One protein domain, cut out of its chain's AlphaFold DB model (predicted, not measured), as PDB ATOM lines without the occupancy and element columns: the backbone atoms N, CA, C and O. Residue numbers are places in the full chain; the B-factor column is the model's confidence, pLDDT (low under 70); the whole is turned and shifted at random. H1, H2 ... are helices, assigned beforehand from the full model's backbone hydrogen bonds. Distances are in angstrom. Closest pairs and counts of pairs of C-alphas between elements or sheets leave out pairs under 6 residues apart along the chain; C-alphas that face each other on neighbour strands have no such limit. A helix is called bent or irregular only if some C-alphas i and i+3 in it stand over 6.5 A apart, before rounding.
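AT A GLANCE: This is residues 518 to 582 of the 595 residues of the protein "Hypothetical protein" of Rotaria sp. Silwood1 (UniProt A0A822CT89). Three helices, H2, H3 and H4, follow one another like the sides of a triangle, and H1 lies across one side of it, packing on both H2 and H4 at steep angles. H3 makes the corner at the far end of H2, where residues 549 to 556 stick out. The printed part has 65 residues with four named helices, H1 to H4 in chain order, and no named strand: all helix. It is compact, with a radius of gyration of the C-alphas of 11.6 A and spans of 33 by 24 by 19 A.

HOW THE PARTS SIT: H2, residues 534 to 549, is the hub, touching three helices. H1, residues 519 to 529, touches it at a steep tilt of 47 degrees, opposite ways; the closest C-alphas, of Ile 527 and Ala 537, are 4.3 A apart. H4, residues 565 to 580, touches H1 at a steep tilt of 53 degrees, the same way, closest at the C-alphas of Asp 528 and Gly 574, 4.4 A. H2 and H4 only just touch, with 3 pairs of C-alphas within 8 A, through residues 537 to 541 and 575 to 578 alone; the closest C-alphas, of Asn 538 and Cys 578, are 7.5 A apart. H3, residues 551 to 560, touches H2 only at the corner, the C-alphas of Leu 548 and Gln 554 being closest at 5.6 A. H3 and H4 are apart. Every O i to N i+4 pair is within hydrogen-bond range in H2 and H4, against 4 of 7 in H1 and 2 of 6 in H3, where 4 of 7 O i to N i+3 pairs are.

IN THESE COORDINATES: H2 and H4 each measure 22.4 A from first to last C-alpha, H1 16.2 A and H3 15.4 A. H1 begins at C-alpha 519 (-29.465, -30.054, 11.296), and H4 ends at C-alpha 580 (-42.320, -13.700, 26.910). H3 is irregular, but only just: C-alphas 552 and 555 are 7.0 A apart.

THE WHOLE: The two C-alphas farthest apart, of Lys 552 and Thr 582, are 33.2 A apart. The printed part has no cut, its three links are tight, and no printed residue is under pLDDT 70.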
ATOM      1  N   ASP A 518     -29.690 -34.215  11.794       71.56
ATOM      2  CA  ASP A 518     -29.233 -33.508  12.994       71.56
ATOM      3  C   ASP A 518     -29.308 -31.980  12.836       71.56
ATOM      4  O   ASP A 518     -29.363 -31.252  13.826       71.56
ATOM      5  N   LEU A 519     -29.418 -31.484  11.597       77.00
ATOM      6  CA  LEU A 519     -29.465 -30.054  11.296       77.00
ATOM      7  C   LEU A 519     -30.729 -29.398  11.852       77.00
ATOM      8  O   LEU A 519     -30.653 -28.361  12.504       77.00
ATOM      9  N   PHE A 520     -31.898 -29.991  11.605       79.00
ATOM     10  CA  PHE A 520     -33.154 -29.409  12.068       79.00
ATOM     11  C   PHE A 520     -33.238 -29.360  13.610       79.00
ATOM     12  O   PHE A 520     -33.524 -28.290  14.145       79.00
ATOM     13  N   PRO A 521     -32.910 -30.435  14.362       80.25
ATOM     14  CA  PRO A 521     -32.745 -30.355  15.816       80.25
ATOM     15  C   PRO A 521     -31.749 -29.283  16.279       80.25
ATOM     16  O   PRO A 521     -32.013 -28.615  17.276       80.25
ATOM     17  N   ASN A 522     -30.636 -29.089  15.565       82.19
ATOM     18  CA  ASN A 522     -29.664 -28.041  15.886       82.19
ATOM     19  C   ASN A 522     -30.251 -26.637  15.694       82.19
ATOM     20  O   ASN A 522     -30.120 -25.810  16.590       82.19
ATOM     21  N   ILE A 523     -30.987 -26.388  14.604       82.44
ATOM     22  CA  ILE A 523     -31.712 -25.123  14.394       82.44
ATOM     23  C   ILE A 523     -32.720 -24.891  15.529       82.44
ATOM     24  O   ILE A 523     -32.809 -23.790  16.062       82.44
ATOM     25  N   MET A 524     -33.431 -25.935  15.964       81.69
ATOM     26  CA  MET A 524     -34.385 -25.834  17.074       81.69
ATOM     27  C   MET A 524     -33.728 -25.467  18.407       81.69
ATOM     28  O   MET A 524     -34.327 -24.740  19.195       81.69
ATOM     29  N   LYS A 525     -32.498 -25.929  18.658       83.94
ATOM     30  CA  LYS A 525     -31.722 -25.555  19.851       83.94
ATOM     31  C   LYS A 525     -31.306 -24.080  19.847       83.94
ATOM     32  O   LYS A 525     -31.090 -23.523  20.917       83.94
ATOM     33  N   LEU A 526     -31.253 -23.417  18.685       84.94
ATOM     34  CA  LEU A 526     -30.960 -21.979  18.614       84.94
ATOM     35  C   LEU A 526     -32.049 -21.123  19.282       84.94
ATOM     36  O   LEU A 526     -31.750 -20.025  19.745       84.94
ATOM     37  N   ILE A 527     -33.285 -21.627  19.379       84.94
ATOM     38  CA  ILE A 527     -34.403 -20.941  20.053       84.94
ATOM     39  C   ILE A 527     -34.090 -20.712  21.540       84.94
ATOM     40  O   ILE A 527     -34.452 -19.680  22.099       84.94
ATOM     41  N   ASP A 528     -33.352 -21.627  22.172       83.50
ATOM     42  CA  ASP A 528     -32.967 -21.504  23.581       83.50
ATOM     43  C   ASP A 528     -31.940 -20.379  23.826       83.50
ATOM     44  O   ASP A 528     -31.708 -20.007  24.977       83.50
ATOM     45  N   MET A 529     -31.335 -19.813  22.774       82.75
ATOM     46  CA  MET A 529     -30.302 -18.770  22.868       82.75
ATOM     47  C   MET A 529     -30.852 -17.341  22.785       82.75
ATOM     48  O   MET A 529     -30.088 -16.413  22.522       82.75
ATOM     49  N   ILE A 530     -32.151 -17.137  23.011       84.31
ATOM     50  CA  ILE A 530     -32.785 -15.816  22.899       84.31
ATOM     51  C   ILE A 530     -32.129 -14.732  23.767       84.31
ATOM     52  O   ILE A 530     -31.986 -13.603  23.307       84.31
ATOM     53  N   ASP A 531     -31.665 -15.087  24.969       81.81
ATOM     54  CA  ASP A 531     -31.032 -14.150  25.908       81.81
ATOM     55  C   ASP A 531     -29.710 -13.565  25.366       81.81
ATOM     56  O   ASP A 531     -29.297 -12.481  25.772       81.81
ATOM     57  N   TYR A 532     -29.052 -14.272  24.439       82.12
ATOM     58  CA  TYR A 532     -27.767 -13.879  23.847       82.12
ATOM     59  C   TYR A 532     -27.913 -13.400  22.395       82.12
ATOM     60  O   TYR A 532     -27.291 -12.416  21.998       82.12
ATOM     61  N   PHE A 533     -28.750 -14.075  21.598       85.94
ATOM     62  CA  PHE A 533     -28.944 -13.812  20.169       85.94
ATOM     63  C   PHE A 533     -30.436 -13.777  19.799       85.94
ATOM     64  O   PHE A 533     -30.934 -14.701  19.144       85.94
ATOM     65  N   PRO A 534     -31.165 -12.700  20.143       87.38
ATOM     66  CA  PRO A 534     -32.613 -12.637  19.943       87.38
ATOM     67  C   PRO A 534     -33.012 -12.732  18.465       87.38
ATOM     68  O   PRO A 534     -33.922 -13.476  18.106       87.38
ATOM     69  N   LYS A 535     -32.269 -12.064  17.572       88.12
ATOM     70  CA  LYS A 535     -32.525 -12.113  16.119       88.12
ATOM     71  C   LYS A 535     -32.336 -13.519  15.534       88.12
ATOM     72  O   LYS A 535     -33.105 -13.929  14.670       88.12
ATOM     73  N   LEU A 536     -31.343 -14.267  16.020       88.50
ATOM     74  CA  LEU A 536     -31.076 -15.635  15.568       88.50
ATOM     75  C   LEU A 536     -32.169 -16.597  16.045       88.50
ATOM     76  O   LEU A 536     -32.671 -17.395  15.252       88.50
ATOM     77  N   ALA A 537     -32.569 -16.485  17.315       88.62
ATOM     78  CA  ALA A 537     -33.660 -17.269  17.886       88.62
ATOM     79  C   ALA A 537     -34.987 -17.006  17.152       88.62
ATOM     80  O   ALA A 537     -35.698 -17.951  16.808       88.62
ATOM     81  N   ASN A 538     -35.277 -15.743  16.824       88.06
ATOM     82  CA  ASN A 538     -36.460 -15.363  16.049       88.06
ATOM     83  C   ASN A 538     -36.452 -15.965  14.637       88.06
ATOM     84  O   ASN A 538     -37.473 -16.493  14.194       88.06
ATOM     85  N   GLN A 539     -35.309 -15.955  13.944       88.44
ATOM     86  CA  GLN A 539     -35.213 -16.550  12.609       88.44
ATOM     87  C   GLN A 539     -35.380 -18.079  12.645       88.44
ATOM     88  O   GLN A 539     -36.084 -18.651  11.808       88.44
ATOM     89  N   ALA A 540     -34.822 -18.750  13.657       87.38
ATOM     90  CA  ALA A 540     -35.050 -20.178  13.878       87.38
ATOM     91  C   ALA A 540     -36.535 -20.487  14.165       87.38
ATOM     92  O   ALA A 540     -37.091 -21.448  13.625       87.38
ATOM     93  N   LEU A 541     -37.204 -19.644  14.960       87.25
ATOM     94  CA  LEU A 541     -38.634 -19.761  15.250       87.25
ATOM     95  C   LEU A 541     -39.507 -19.529  14.001       87.25
ATOM     96  O   LEU A 541     -40.505 -20.229  13.824       87.25
ATOM     97  N   SER A 542     -39.121 -18.609  13.111       87.06
ATOM     98  CA  SER A 542     -39.789 -18.389  11.817       87.06
ATOM     99  C   SER A 542     -39.766 -19.657  10.957       87.06
ATOM    100  O   SER A 542     -40.817 -20.135  10.516       87.06
ATOM    101  N   ILE A 543     -38.588 -20.276  10.793       84.00
ATOM    102  CA  ILE A 543     -38.442 -21.540  10.051       84.00
ATOM    103  C   ILE A 543     -39.292 -22.645  10.682       84.00
ATOM    104  O   ILE A 543     -39.975 -23.391   9.972       84.00
ATOM    105  N   PHE A 544     -39.297 -22.737  12.012       83.81
ATOM    106  CA  PHE A 544     -40.121 -23.696  12.742       83.81
ATOM    107  C   PHE A 544     -41.618 -23.517  12.465       83.81
ATOM    108  O   PHE A 544     -42.304 -24.481  12.112       83.81
ATOM    109  N   ALA A 545     -42.129 -22.289  12.574       84.12
ATOM    110  CA  ALA A 545     -43.536 -21.975  12.344       84.12
ATOM    111  C   ALA A 545     -43.965 -22.264  10.896       84.12
ATOM    112  O   ALA A 545     -45.035 -22.838  10.664       84.12
ATOM    113  N   LYS A 546     -43.114 -21.938   9.914       80.81
ATOM    114  CA  LYS A 546     -43.360 -22.228   8.492       80.81
ATOM    115  C   LYS A 546     -43.391 -23.724   8.207       80.81
ATOM    116  O   LYS A 546     -44.326 -24.199   7.570       80.81
ATOM    117  N   THR A 547     -42.443 -24.474   8.765       80.19
ATOM    118  CA  THR A 547     -42.393 -25.939   8.636       80.19
ATOM    119  C   THR A 547     -43.661 -26.604   9.188       80.19
ATOM    120  O   THR A 547     -44.169 -27.555   8.601       80.19
ATOM    121  N   LEU A 548     -44.204 -26.101  10.303       80.88
ATOM    122  CA  LEU A 548     -45.456 -26.605  10.886       80.88
ATOM    123  C   LEU A 548     -46.703 -26.223  10.080       80.88
ATOM    124  O   LEU A 548     -47.677 -26.980  10.063       80.88
ATOM    125  N   SER A 549     -46.672 -25.068   9.416       83.12
ATOM    126  CA  SER A 549     -47.775 -24.581   8.583       83.12
ATOM    127  C   SER A 549     -47.955 -25.407   7.302       83.12
ATOM    128  O   SER A 549     -49.038 -25.411   6.723       83.12
ATOM    129  N   GLU A 550     -46.926 -26.142   6.866       80.56
ATOM    130  CA  GLU A 550     -46.977 -26.996   5.679       80.56
ATOM    131  C   GLU A 550     -47.388 -28.446   6.005       80.56
ATOM    132  O   GLU A 550     -46.618 -29.238   6.554       80.56
ATOM    133  N   ASP A 551     -48.587 -28.849   5.570       78.06
ATOM    134  CA  ASP A 551     -49.165 -30.184   5.830       78.06
ATOM    135  C   ASP A 551     -48.265 -31.361   5.411       78.06
ATOM    136  O   ASP A 551     -48.271 -32.428   6.035       78.06
ATOM    137  N   LYS A 552     -47.464 -31.182   4.352       79.81
ATOM    138  CA  LYS A 552     -46.541 -32.214   3.854       79.81
ATOM    139  C   LYS A 552     -45.365 -32.459   4.806       79.81
ATOM    140  O   LYS A 552     -44.861 -33.584   4.858       79.81
ATOM    141  N   LEU A 553     -44.957 -31.448   5.574       78.69
ATOM    142  CA  LEU A 553     -43.783 -31.487   6.449       78.69
ATOM    143  C   LEU A 553     -44.102 -31.875   7.892       78.69
ATOM    144  O   LEU A 553     -43.221 -32.389   8.580       78.69
ATOM    145  N   GLN A 554     -45.360 -31.772   8.329       79.25
ATOM    146  CA  GLN A 554     -45.780 -32.109   9.699       79.25
ATOM    147  C   GLN A 554     -45.405 -33.544  10.127       79.25
ATOM    148  O   GLN A 554     -44.880 -33.763  11.220       79.25
ATOM    149  N   LYS A 555     -45.645 -34.559   9.280       80.00
ATOM    150  CA  LYS A 555     -45.331 -35.969   9.610       80.00
ATOM    151  C   LYS A 555     -43.821 -36.260   9.668       80.00
ATOM    152  O   LYS A 555     -43.407 -36.918  10.625       80.00
ATOM    153  N   PRO A 556     -43.004 -35.844   8.678       78.75
ATOM    154  CA  PRO A 556     -41.543 -35.902   8.775       78.75
ATOM    155  C   PRO A 556     -41.000 -35.168  10.004       78.75
ATOM    156  O   PRO A 556     -40.217 -35.743  10.757       78.75
ATOM    157  N   PHE A 557     -41.502 -33.963  10.269       75.81
ATOM    158  CA  PHE A 557     -41.112 -33.133  11.404       75.81
ATOM    159  C   PHE A 557     -41.293 -33.848  12.753       75.81
ATOM    160  O   PHE A 557     -40.372 -33.886  13.567       75.81
ATOM    161  N   LEU A 558     -42.433 -34.518  12.975       76.56
ATOM    162  CA  LEU A 558     -42.677 -35.268  14.216       76.56
ATOM    163  C   LEU A 558     -41.632 -36.367  14.483       76.56
ATOM    164  O   LEU A 558     -41.468 -36.790  15.627       76.56
ATOM    165  N   ARG A 559     -40.930 -36.845  13.448       78.25
ATOM    166  CA  ARG A 559     -39.866 -37.855  13.577       78.25
ATOM    167  C   ARG A 559     -38.515 -37.254  13.964       78.25
ATOM    168  O   ARG A 559     -37.686 -37.999  14.483       78.25
ATOM    169  N   LEU A 560     -38.308 -35.964  13.700       76.69
ATOM    170  CA  LEU A 560     -37.084 -35.217  14.002       76.69
ATOM    171  C   LEU A 560     -37.100 -34.583  15.394       76.69
ATOM    172  O   LEU A 560     -36.053 -34.196  15.898       76.69
ATOM    173  N   LEU A 561     -38.271 -34.491  16.031       72.56
ATOM    174  CA  LEU A 561     -38.360 -33.988  17.396       72.56
ATOM    175  C   LEU A 561     -37.464 -34.807  18.345       72.56
ATOM    176  O   LEU A 561     -37.471 -36.045  18.270       72.56
ATOM    177  N   PRO A 562     -36.756 -34.139  19.278       72.00
ATOM    178  CA  PRO A 562     -35.923 -34.810  20.265       72.00
ATOM    179  C   PRO A 562     -36.712 -35.907  20.966       72.00
ATOM    180  O   PRO A 562     -37.848 -35.681  21.376       72.00
ATOM    181  N   LYS A 563     -36.153 -37.111  21.107       74.50
ATOM    182  CA  LYS A 563     -36.822 -38.187  21.862       74.50
ATOM    183  C   LYS A 563     -36.624 -38.030  23.368       74.50
ATOM    184  O   LYS A 563     -37.482 -38.486  24.123       74.50
ATOM    185  N   ASP A 564     -35.545 -37.368  23.784       80.19
ATOM    186  CA  ASP A 564     -35.244 -37.094  25.186       80.19
ATOM    187  C   ASP A 564     -36.251 -36.097  25.786       80.19
ATOM    188  O   ASP A 564     -36.547 -35.041  25.223       80.19
ATOM    189  N   HIS A 565     -36.780 -36.435  26.961       77.06
ATOM    190  CA  HIS A 565     -37.683 -35.575  27.717       77.06
ATOM    191  C   HIS A 565     -37.023 -34.260  28.141       77.06
ATOM    192  O   HIS A 565     -37.724 -33.251  28.235       77.06
ATOM    193  N   LYS A 566     -35.704 -34.249  28.375       78.56
ATOM    194  CA  LYS A 566     -34.972 -33.030  28.744       78.56
ATOM    195  C   LYS A 566     -34.884 -32.048  27.581       78.56
ATOM    196  O   LYS A 566     -35.263 -30.896  27.749       78.56
ATOM    197  N   GLU A 567     -34.479 -32.510  26.401       76.69
ATOM    198  CA  GLU A 567     -34.399 -31.669  25.197       76.69
ATOM    199  C   GLU A 567     -35.778 -31.154  24.753       76.69
ATOM    200  O   GLU A 567     -35.909 -29.998  24.363       76.69
ATOM    201  N   LYS A 568     -36.845 -31.958  24.898       80.44
ATOM    202  CA  LYS A 568     -38.225 -31.478  24.679       80.44
ATOM    203  C   LYS A 568     -38.627 -30.369  25.650       80.44
ATOM    204  O   LYS A 568     -39.347 -29.450  25.265       80.44
ATOM    205  N   ALA A 569     -38.234 -30.492  26.918       80.19
ATOM    206  CA  ALA A 569     -38.536 -29.488  27.930       80.19
ATOM    207  C   ALA A 569     -37.760 -28.191  27.677       80.19
ATOM    208  O   ALA A 569     -38.355 -27.128  27.819       80.19
ATOM    209  N   LEU A 570     -36.490 -28.288  27.265       79.50
ATOM    210  CA  LEU A 570     -35.673 -27.146  26.848       79.50
ATOM    211  C   LEU A 570     -36.341 -26.406  25.694       79.50
ATOM    212  O   LEU A 570     -36.776 -25.283  25.903       79.50
ATOM    213  N   LEU A 571     -36.620 -27.098  24.585       80.75
ATOM    214  CA  LEU A 571     -37.280 -26.499  23.427       80.75
ATOM    215  C   LEU A 571     -38.615 -25.819  23.776       80.75
ATOM    216  O   LEU A 571     -38.894 -24.707  23.338       80.75
ATOM    217  N   ARG A 572     -39.465 -26.478  24.577       83.31
ATOM    218  CA  ARG A 572     -40.733 -25.879  25.018       83.31
ATOM    219  C   ARG A 572     -40.488 -24.602  25.821       83.31
ATOM    220  O   ARG A 572     -41.208 -23.629  25.634       83.31
ATOM    221  N   ASN A 573     -39.518 -24.622  26.730       83.94
ATOM    222  CA  ASN A 573     -39.191 -23.469  27.556       83.94
ATOM    223  C   ASN A 573     -38.570 -22.343  26.715       83.94
ATOM    224  O   ASN A 573     -38.931 -21.197  26.945       83.94
ATOM    225  N   GLY A 574     -37.719 -22.646  25.730       81.88
ATOM    226  CA  GLY A 574     -37.194 -21.676  24.767       81.88
ATOM    227  C   GLY A 574     -38.306 -20.981  23.991       81.88
ATOM    228  O   GLY A 574     -38.358 -19.759  23.972       81.88
ATOM    229  N   ILE A 575     -39.274 -21.737  23.457       84.31
ATOM    230  CA  ILE A 575     -40.441 -21.156  22.765       84.31
ATOM    231  C   ILE A 575     -41.240 -20.237  23.698       84.31
ATOM    232  O   ILE A 575     -41.640 -19.151  23.290       84.31
ATOM    233  N   VAL A 576     -41.478 -20.653  24.947       85.44
ATOM    234  CA  VAL A 576     -42.175 -19.810  25.932       85.44
ATOM    235  C   VAL A 576     -41.380 -18.535  26.210       85.44
ATOM    236  O   VAL A 576     -41.964 -17.458  26.183       85.44
ATOM    237  N   ARG A 577     -40.055 -18.626  26.372       82.75
ATOM    238  CA  ARG A 577     -39.186 -17.452  26.532       82.75
ATOM    239  C   ARG A 577     -39.242 -16.526  25.324       82.75
ATOM    240  O   ARG A 577     -39.322 -15.328  25.524       82.75
ATOM    241  N   CYS A 578     -39.277 -17.050  24.099       83.00
ATOM    242  CA  CYS A 578     -39.474 -16.236  22.895       83.00
ATOM    243  C   CYS A 578     -40.797 -15.472  22.894       83.00
ATOM    244  O   CYS A 578     -40.841 -14.345  22.416       83.00
ATOM    245  N   LEU A 579     -41.867 -16.061  23.430       82.12
ATOM    246  CA  LEU A 579     -43.167 -15.394  23.548       82.12
ATOM    247  C   LEU A 579     -43.206 -14.364  24.686       82.12
ATOM    248  O   LEU A 579     -43.959 -13.398  24.605       82.12
ATOM    249  N   GLU A 580     -42.432 -14.590  25.747       83.81
ATOM    250  CA  GLU A 580     -42.320 -13.700  26.910       83.81
ATOM    251  C   GLU A 580     -41.258 -12.605  26.727       83.81
ATOM    252  O   GLU A 580     -41.220 -11.658  27.513       83.81
ATOM    253  N   PHE A 581     -40.398 -12.721  25.714       79.94
ATOM    254  CA  PHE A 581     -39.313 -11.783  25.471       79.94
ATOM    255  C   PHE A 581     -39.861 -10.432  25.016       79.94
ATOM    256  O   PHE A 581     -40.373 -10.275  23.909       79.94
ATOM    257  N   THR A 582     -39.718  -9.440  25.882       71.38
ATOM    258  CA  THR A 582     -39.846  -8.028  25.537       71.38
ATOM    259  C   THR A 582     -38.467  -7.518  25.152       71.38
ATOM    260  O   THR A 582     -37.556  -7.584  25.980       71.38
TER     261      THR A 582